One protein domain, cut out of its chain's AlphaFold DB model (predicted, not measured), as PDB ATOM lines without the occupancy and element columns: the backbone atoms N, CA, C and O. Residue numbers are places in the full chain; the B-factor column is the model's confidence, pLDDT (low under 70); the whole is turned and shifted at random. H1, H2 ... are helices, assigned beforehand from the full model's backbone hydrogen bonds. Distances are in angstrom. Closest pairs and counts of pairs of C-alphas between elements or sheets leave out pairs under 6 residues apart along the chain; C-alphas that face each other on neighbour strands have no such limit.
ATOM      1  N   ASN A   3     129.004 185.747 183.421       91.69
ATOM      2  CA  ASN A   3     129.724 185.001 184.466       91.69
ATOM      3  C   ASN A   3     131.232 185.289 184.511       91.69
ATOM      4  O   ASN A   3     131.830 185.168 185.570       91.69
ATOM      5  N   TYR A   4     131.840 185.682 183.388       94.88
ATOM      6  CA  TYR A   4     133.266 185.998 183.333       94.88
ATOM      7  C   TYR A   4     133.613 187.249 184.154       94.88
ATOM      8  O   TYR A   4     134.694 187.313 184.726       94.88
ATOM      9  N   ASN A   5     132.669 188.184 184.341       95.94
ATOM     10  CA  ASN A   5     132.853 189.295 185.281       95.94
ATOM     11  C   ASN A   5     132.902 188.846 186.749       95.94
ATOM     12  O   ASN A   5     133.173 189.659 187.618       95.94
ATOM     13  N   GLY A   6     132.562 187.593 187.047       93.50
ATOM     14  CA  GLY A   6     132.682 187.028 188.388       93.50
ATOM     15  C   GLY A   6     134.038 186.379 188.653       93.50
ATOM     16  O   GLY A   6     134.237 185.852 189.743       93.50
ATOM     17  N   TYR A   7     134.944 186.349 187.674       93.50
ATOM     18  CA  TYR A   7     136.271 185.766 187.844       93.50
ATOM     19  C   TYR A   7     137.262 186.862 188.237       93.50
ATOM     20  O   TYR A   7     137.189 187.970 187.719       93.50
ATOM     21  N   GLY A   8     138.160 186.554 189.171       93.19
ATOM     22  CA  GLY A   8     139.033 187.521 189.842       93.19
ATOM     23  C   GLY A   8     139.116 187.222 191.341       93.19
ATOM     24  O   GLY A   8     138.232 186.565 191.892       93.19
ATOM     25  N   ALA A   9     140.183 187.665 192.007       91.69
ATOM     26  CA  ALA A   9     140.324 187.515 193.459       91.69
ATOM     27  C   ALA A   9     139.799 188.736 194.228       91.69
ATOM     28  O   ALA A   9     139.461 188.625 195.405       91.69
ATOM     29  N   THR A  10     139.739 189.898 193.577       94.62
ATOM     30  CA  THR A  10     139.311 191.172 194.172       94.62
ATOM     31  C   THR A  10     138.338 191.910 193.254       94.62
ATOM     32  O   THR A  10     138.229 191.579 192.075       94.62
ATOM     33  N   LEU A  11     137.640 192.928 193.773       95.19
ATOM     34  CA  LEU A  11     136.770 193.778 192.946       95.19
ATOM     35  C   LEU A  11     137.552 194.510 191.846       95.19
ATOM     36  O   LEU A  11     137.029 194.674 190.747       95.19
ATOM     37  N   ASP A  12     138.812 194.862 192.111       95.31
ATOM     38  CA  ASP A  12     139.697 195.527 191.148       95.31
ATOM     39  C   ASP A  12     140.103 194.613 189.981       95.31
ATOM     40  O   ASP A  12     140.526 195.090 188.928       95.31
ATOM     41  N   ASP A  13     139.953 193.292 190.135       95.88
ATOM     42  CA  ASP A  13     140.164 192.352 189.035       95.88
ATOM     43  C   ASP A  13     138.984 192.329 188.055       95.88
ATOM     44  O   ASP A  13     139.145 191.839 186.936       95.88
ATOM     45  N   LEU A  14     137.801 192.809 188.448       96.75
ATOM     46  CA  LEU A  14     136.587 192.682 187.646       96.75
ATOM     47  C   LEU A  14     136.495 193.802 186.602       96.75
ATOM     48  O   LEU A  14     136.934 194.928 186.818       96.75
ATOM     49  N   HIS A  15     135.868 193.519 185.459       96.50
ATOM     50  CA  HIS A  15     135.646 194.541 184.426       96.50
ATOM     51  C   HIS A  15     134.546 195.537 184.805       96.50
ATOM     52  O   HIS A  15     134.542 196.675 184.338       96.50
ATOM     53  N   PHE A  16     133.605 195.097 185.632       96.88
ATOM     54  CA  PHE A  16     132.538 195.906 186.187       96.88
ATOM     55  C   PHE A  16     132.402 195.625 187.674       96.88
ATOM     56  O   PHE A  16     132.425 194.464 188.095       96.88
ATOM     57  N   ASP A  17     132.133 196.680 188.439       96.88
ATOM     58  CA  ASP A  17     131.574 196.527 189.775       96.88
ATOM     59  C   ASP A  17     130.271 195.694 189.692       96.88
ATOM     60  O   ASP A  17     129.417 195.981 188.840       96.88
ATOM     61  N   PRO A  18     130.091 194.655 190.530       96.12
ATOM     62  CA  PRO A  18     128.926 193.776 190.456       96.12
ATOM     63  C   PRO A  18     127.582 194.496 190.632       96.12
ATOM     64  O   PRO A  18     126.595 194.098 190.011       96.12
ATOM     65  N   VAL A  19     127.530 195.556 191.445       96.00
ATOM     66  CA  VAL A  19     126.316 196.352 191.675       96.00
ATOM     67  C   VAL A  19     125.974 197.157 190.426       96.00
ATOM     68  O   VAL A  19     124.816 197.190 190.005       96.00
ATOM     69  N   GLU A  20     126.973 197.767 189.793       95.44
ATOM     70  CA  GLU A  20     126.773 198.516 188.549       95.44
ATOM     71  C   GLU A  20     126.418 197.597 187.376       95.44
ATOM     72  O   GLU A  20     125.529 197.919 186.584       95.44
ATOM     73  N   LEU A  21     127.042 196.418 187.289       95.94
ATOM     74  CA  LEU A  21     126.671 195.406 186.303       95.94
ATOM     75  C   LEU A  21     125.222 194.950 186.505       95.94
ATOM     76  O   LEU A  21     124.459 194.901 185.543       95.94
ATOM     77  N   TYR A  22     124.819 194.675 187.748       95.12
ATOM     78  CA  TYR A  22     123.440 194.313 188.068       95.12
ATOM     79  C   TYR A  22     122.448 195.398 187.630       95.12
ATOM     80  O   TYR A  22     121.496 195.082 186.920       95.12
ATOM     81  N   LYS A  23     122.689 196.674 187.964       94.94
ATOM     82  CA  LYS A  23     121.819 197.795 187.552       94.94
ATOM     83  C   LYS A  23     121.714 197.931 186.031       94.94
ATOM     84  O   LYS A  23     120.634 198.199 185.511       94.94
ATOM     85  N   LYS A  24     122.823 197.740 185.306       92.25
ATOM     86  CA  LYS A  24     122.833 197.760 183.832       92.25
ATOM     87  C   LYS A  24     122.004 196.621 183.238       92.25
ATOM     88  O   LYS A  24     121.416 196.794 182.176       92.25
ATOM     89  N   LEU A  25     121.954 195.470 183.909       93.62
ATOM     90  CA  LEU A  25     121.245 194.280 183.440       93.62
ATOM     91  C   LEU A  25     119.784 194.207 183.913       93.62
ATOM     92  O   LEU A  25     118.966 193.601 183.229       93.62
ATOM     93  N   SER A  26     119.428 194.819 185.046       92.94
ATOM     94  CA  SER A  26     118.126 194.628 185.704       92.94
ATOM     95  C   SER A  26     116.924 195.104 184.882       92.94
ATOM     96  O   SER A  26     115.815 194.628 185.096       92.94
ATOM     97  N   GLY A  27     117.130 196.039 183.950       87.00
ATOM     98  CA  GLY A  27     116.090 196.532 183.039       87.00
ATOM     99  C   GLY A  27     115.971 195.756 181.723       87.00
ATOM    100  O   GLY A  27     115.108 196.069 180.906       87.00
ATOM    101  N   ILE A  28     116.838 194.769 181.483       90.25
ATOM    102  CA  ILE A  28     116.918 194.068 180.203       90.25
ATOM    103  C   ILE A  28     116.013 192.840 180.236       90.25
ATOM    104  O   ILE A  28     116.350 191.813 180.818       90.25
ATOM    105  N   ALA A  29     114.863 192.932 179.566       89.88
ATOM    106  CA  ALA A  29     113.902 191.832 179.493       89.88
ATOM    107  C   ALA A  29     114.398 190.655 178.632       89.88
ATOM    108  O   ALA A  29     114.090 189.500 178.921       89.88
ATOM    109  N   ASN A  30     115.164 190.940 177.574       91.25
ATOM    110  CA  ASN A  30     115.714 189.931 176.675       91.25
ATOM    111  C   ASN A  30     117.249 190.045 176.627       91.25
ATOM    112  O   ASN A  30     117.754 191.026 176.076       91.25
ATOM    113  N   PRO A  31     118.009 189.053 177.129       88.19
ATOM    114  CA  PRO A  31     119.471 189.120 177.182       88.19
ATOM    115  C   PRO A  31     120.138 189.189 175.800       88.19
ATOM    116  O   PRO A  31     121.267 189.668 175.707       88.19
ATOM    117  N   PHE A  32     119.467 188.758 174.725       90.50
ATOM    118  CA  PHE A  32     120.015 188.845 173.367       90.50
ATOM    119  C   PHE A  32     120.125 190.288 172.860       90.50
ATOM    120  O   PHE A  32     121.001 190.566 172.050       90.50
ATOM    121  N   THR A  33     119.351 191.225 173.420       92.88
ATOM    122  CA  THR A  33     119.446 192.659 173.075       92.88
ATOM    123  C   THR A  33     120.817 193.261 173.396       92.88
ATOM    124  O   THR A  33     121.237 194.226 172.765       92.88
ATOM    125  N   LEU A  34     121.574 192.651 174.317       92.31
ATOM    126  CA  LEU A  34     122.965 193.025 174.580       92.31
ATOM    127  C   LEU A  34     123.873 192.807 173.360       92.31
ATOM    128  O   LEU A  34     124.888 193.481 173.231       92.31
ATOM    129  N   GLN A  35     123.555 191.854 172.483       92.31
ATOM    130  CA  GLN A  35     124.359 191.592 171.287       92.31
ATOM    131  C   GLN A  35     124.079 192.601 170.169       92.31
ATOM    132  O   GLN A  35     124.978 192.858 169.363       92.31
ATOM    133  N   ASP A  36     122.883 193.191 170.156       92.44
ATOM    134  CA  ASP A  36     122.469 194.194 169.171       92.44
ATOM    135  C   ASP A  36     123.146 195.552 169.431       92.44
ATOM    136  O   ASP A  36     123.489 196.274 168.495       92.44
ATOM    137  N   ASP A  37     123.414 195.874 170.700       91.38
ATOM    138  CA  ASP A  37     124.111 197.093 171.115       91.38
ATOM    139  C   ASP A  37     125.620 196.857 171.305       91.38
ATOM    140  O   ASP A  37     126.066 196.220 172.262       91.38
ATOM    141  N   LYS A  38     126.438 197.432 170.413       92.44
ATOM    142  CA  LYS A  38     127.909 197.346 170.474       92.44
ATOM    143  C   LYS A  38     128.529 198.043 171.688       92.44
ATOM    144  O   LYS A  38     129.674 197.747 172.018       92.44
ATOM    145  N   SER A  39     127.795 198.934 172.353       91.25
ATOM    146  CA  SER A  39     128.233 199.610 173.579       91.25
ATOM    147  C   SER A  39     127.871 198.846 174.858       91.25
ATOM    148  O   SER A  39     128.225 199.266 175.962       91.25
ATOM    149  N   SER A  40     127.191 197.705 174.727       94.31
ATOM    150  CA  SER A  40     126.712 196.944 175.871       94.31
ATOM    151  C   SER A  40     127.841 196.306 176.689       94.31
ATOM    152  O   SER A  40     128.973 196.090 176.236       94.31
ATOM    153  N   VAL A  41     127.496 195.901 177.917       94.81
ATOM    154  CA  VAL A  41     128.406 195.168 178.813       94.81
ATOM    155  C   VAL A  41     128.932 193.871 178.190       94.81
ATOM    156  O   VAL A  41     130.027 193.429 178.533       94.81
ATOM    157  N   PHE A  42     128.193 193.271 177.248       95.81
ATOM    158  CA  PHE A  42     128.600 192.038 176.580       95.81
ATOM    159  C   PHE A  42     129.907 192.219 175.807       95.81
ATOM    160  O   PHE A  42     130.819 191.412 175.982       95.81
ATOM    161  N   TYR A  43     130.023 193.273 174.995       96.50
ATOM    162  CA  TYR A  43     131.209 193.484 174.160       96.50
ATOM    163  C   TYR A  43     132.427 193.921 174.973       96.50
ATOM    164  O   TYR A  43     133.542 193.522 174.649       96.50
ATOM    165  N   THR A  44     132.219 194.647 176.075       96.31
ATOM    166  CA  THR A  44     133.307 194.957 177.018       96.31
ATOM    167  C   THR A  44     133.874 193.674 177.634       96.31
ATOM    168  O   THR A  44     135.083 193.455 177.606       96.31
ATOM    169  N   LEU A  45     133.004 192.782 178.124       97.06
ATOM    170  CA  LEU A  45     133.425 191.497 178.694       97.06
ATOM    171  C   LEU A  45     134.036 190.564 177.647       97.06
ATOM    172  O   LEU A  45     135.009 189.879 177.942       97.06
ATOM    173  N   GLN A  46     133.495 190.540 176.430       97.06
ATOM    174  CA  GLN A  46     134.042 189.746 175.332       97.06
ATOM    175  C   GLN A  46     135.454 190.212 174.949       97.06
ATOM    176  O   GLN A  46     136.333 189.378 174.740       97.06
ATOM    177  N   ALA A  47     135.684 191.525 174.872       97.06
ATOM    178  CA  ALA A  47     137.003 192.080 174.586       97.06
ATOM    179  C   ALA A  47     138.004 191.787 175.716       97.06
ATOM    180  O   ALA A  47     139.133 191.391 175.434       97.06
ATOM    181  N   GLY A  48     137.575 191.924 176.977       96.88
ATOM    182  CA  GLY A  48     138.374 191.549 178.148       96.88
ATOM    183  C   GLY A  48     138.783 190.077 178.122       96.88
ATOM    184  O   GLY A  48     139.971 189.770 178.170       96.88
ATOM    185  N   TYR A  49     137.810 189.187 177.906       97.12
ATOM    186  CA  TYR A  49     138.052 187.753 177.756       97.12
ATOM    187  C   TYR A  49     139.064 187.452 176.654       97.12
ATOM    188  O   TYR A  49     139.995 186.687 176.871       97.12
ATOM    189  N   LYS A  50     138.901 188.066 175.475       96.88
ATOM    190  CA  LYS A  50     139.808 187.846 174.346       96.88
ATOM    191  C   LYS A  50     141.247 188.235 174.698       96.88
ATOM    192  O   LYS A  50     142.157 187.470 174.409       96.88
ATOM    193  N   LYS A  51     141.440 189.384 175.349       97.19
ATOM    194  CA  LYS A  51     142.768 189.864 175.756       97.19
ATOM    195  C   LYS A  51     143.422 188.948 176.797       97.19
ATOM    196  O   LYS A  51     144.611 188.647 176.709       97.19
ATOM    197  N   ASP A  52     142.647 188.498 177.777       97.69
ATOM    198  CA  ASP A  52     143.128 187.547 178.778       97.69
ATOM    199  C   ASP A  52     143.476 186.192 178.146       97.69
ATOM    200  O   ASP A  52     144.462 185.563 178.524       97.69
ATOM    201  N   TYR A  53     142.685 185.757 177.163       96.31
ATOM    202  CA  TYR A  53     142.927 184.523 176.427       96.31
ATOM    203  C   TYR A  53     144.205 184.598 175.583       96.31
ATOM    204  O   TYR A  53     145.025 183.693 175.649       96.31
ATOM    205  N   GLU A  54     144.429 185.703 174.865       96.81
ATOM    206  CA  GLU A  54     145.691 185.951 174.146       96.81
ATOM    207  C   GLU A  54     146.901 185.846 175.094       96.81
ATOM    208  O   GLU A  54     147.914 185.241 174.752       96.81
ATOM    209  N   SER A  55     146.761 186.345 176.327       97.06
ATOM    210  CA  SER A  55     147.826 186.282 177.338       97.06
ATOM    211  C   SER A  55     148.117 184.852 177.807       97.06
ATOM    212  O   SER A  55     149.275 184.509 178.031       97.06
ATOM    213  N   VAL A  56     147.092 184.001 177.963       95.81
ATOM    214  CA  VAL A  56     147.297 182.609 178.406       95.81
ATOM    215  C   VAL A  56     147.808 181.709 177.285       95.81
ATOM    216  O   VAL A  56     148.570 180.787 177.558       95.81
TER     217      VAL A  56
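AT A GLANCE: This is residues 3 to 56 of the 163 residues of the protein "DHHA1 domain" of Pseudoalteromonas denitrificans DSM 6059 (UniProt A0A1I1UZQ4). The printed part folds as an open U: H2 and the long link before it make one arm, the long helix H4 the other, and short H3 sits at the bend, with H1 between the arms and residues 50 to 56 of H4 sticking out. It has 54 residues with four named helices, H1 to H4 in order, and no named strand: all helix. It is only just compact, close to loose, with a radius of gyration of the C-alphas of 11.8 A, and spans 34 by 22 by 15 A.

IN THESE COORDINATES: H1 is residues 3 to 6, from C-alpha 3 at (129.724, 185.001, 184.466). H2, residues 18 to 26, is 11.8 A long. H3 is residues 33 to 36. H4, residues 41 to 56, is 22.7 A long, ending at C-alpha 56 (147.297, 182.609, 178.406).

HOW THE PARTS SIT: H1 only just touches H4, with 3 pairs of C-alphas within 8 A; the closest are Asn 5 and Leu 45, 7.0 A. H2 and H4 are close but not clearly touching, closest C-alphas Leu 21 and Val 41 at 7.7 A, with a steep tilt of 46 degrees, opposite ways. H3 and H4 touch only at the corner, closest C-alphas Leu 34 and Phe 42 at 6.1 A. H2 and H3 are apart. In H2 and H4 every O i to N i+4 pair is within hydrogen-bond range; H1 and H3 are too short for one.

THE WHOLE: The C-alphas of Ala 29 and Val 56, the two farthest apart, are 34.7 A apart. The printed part has no cut, the link H1 to H2 is long, and no printed residue is under 70 in pLDDT.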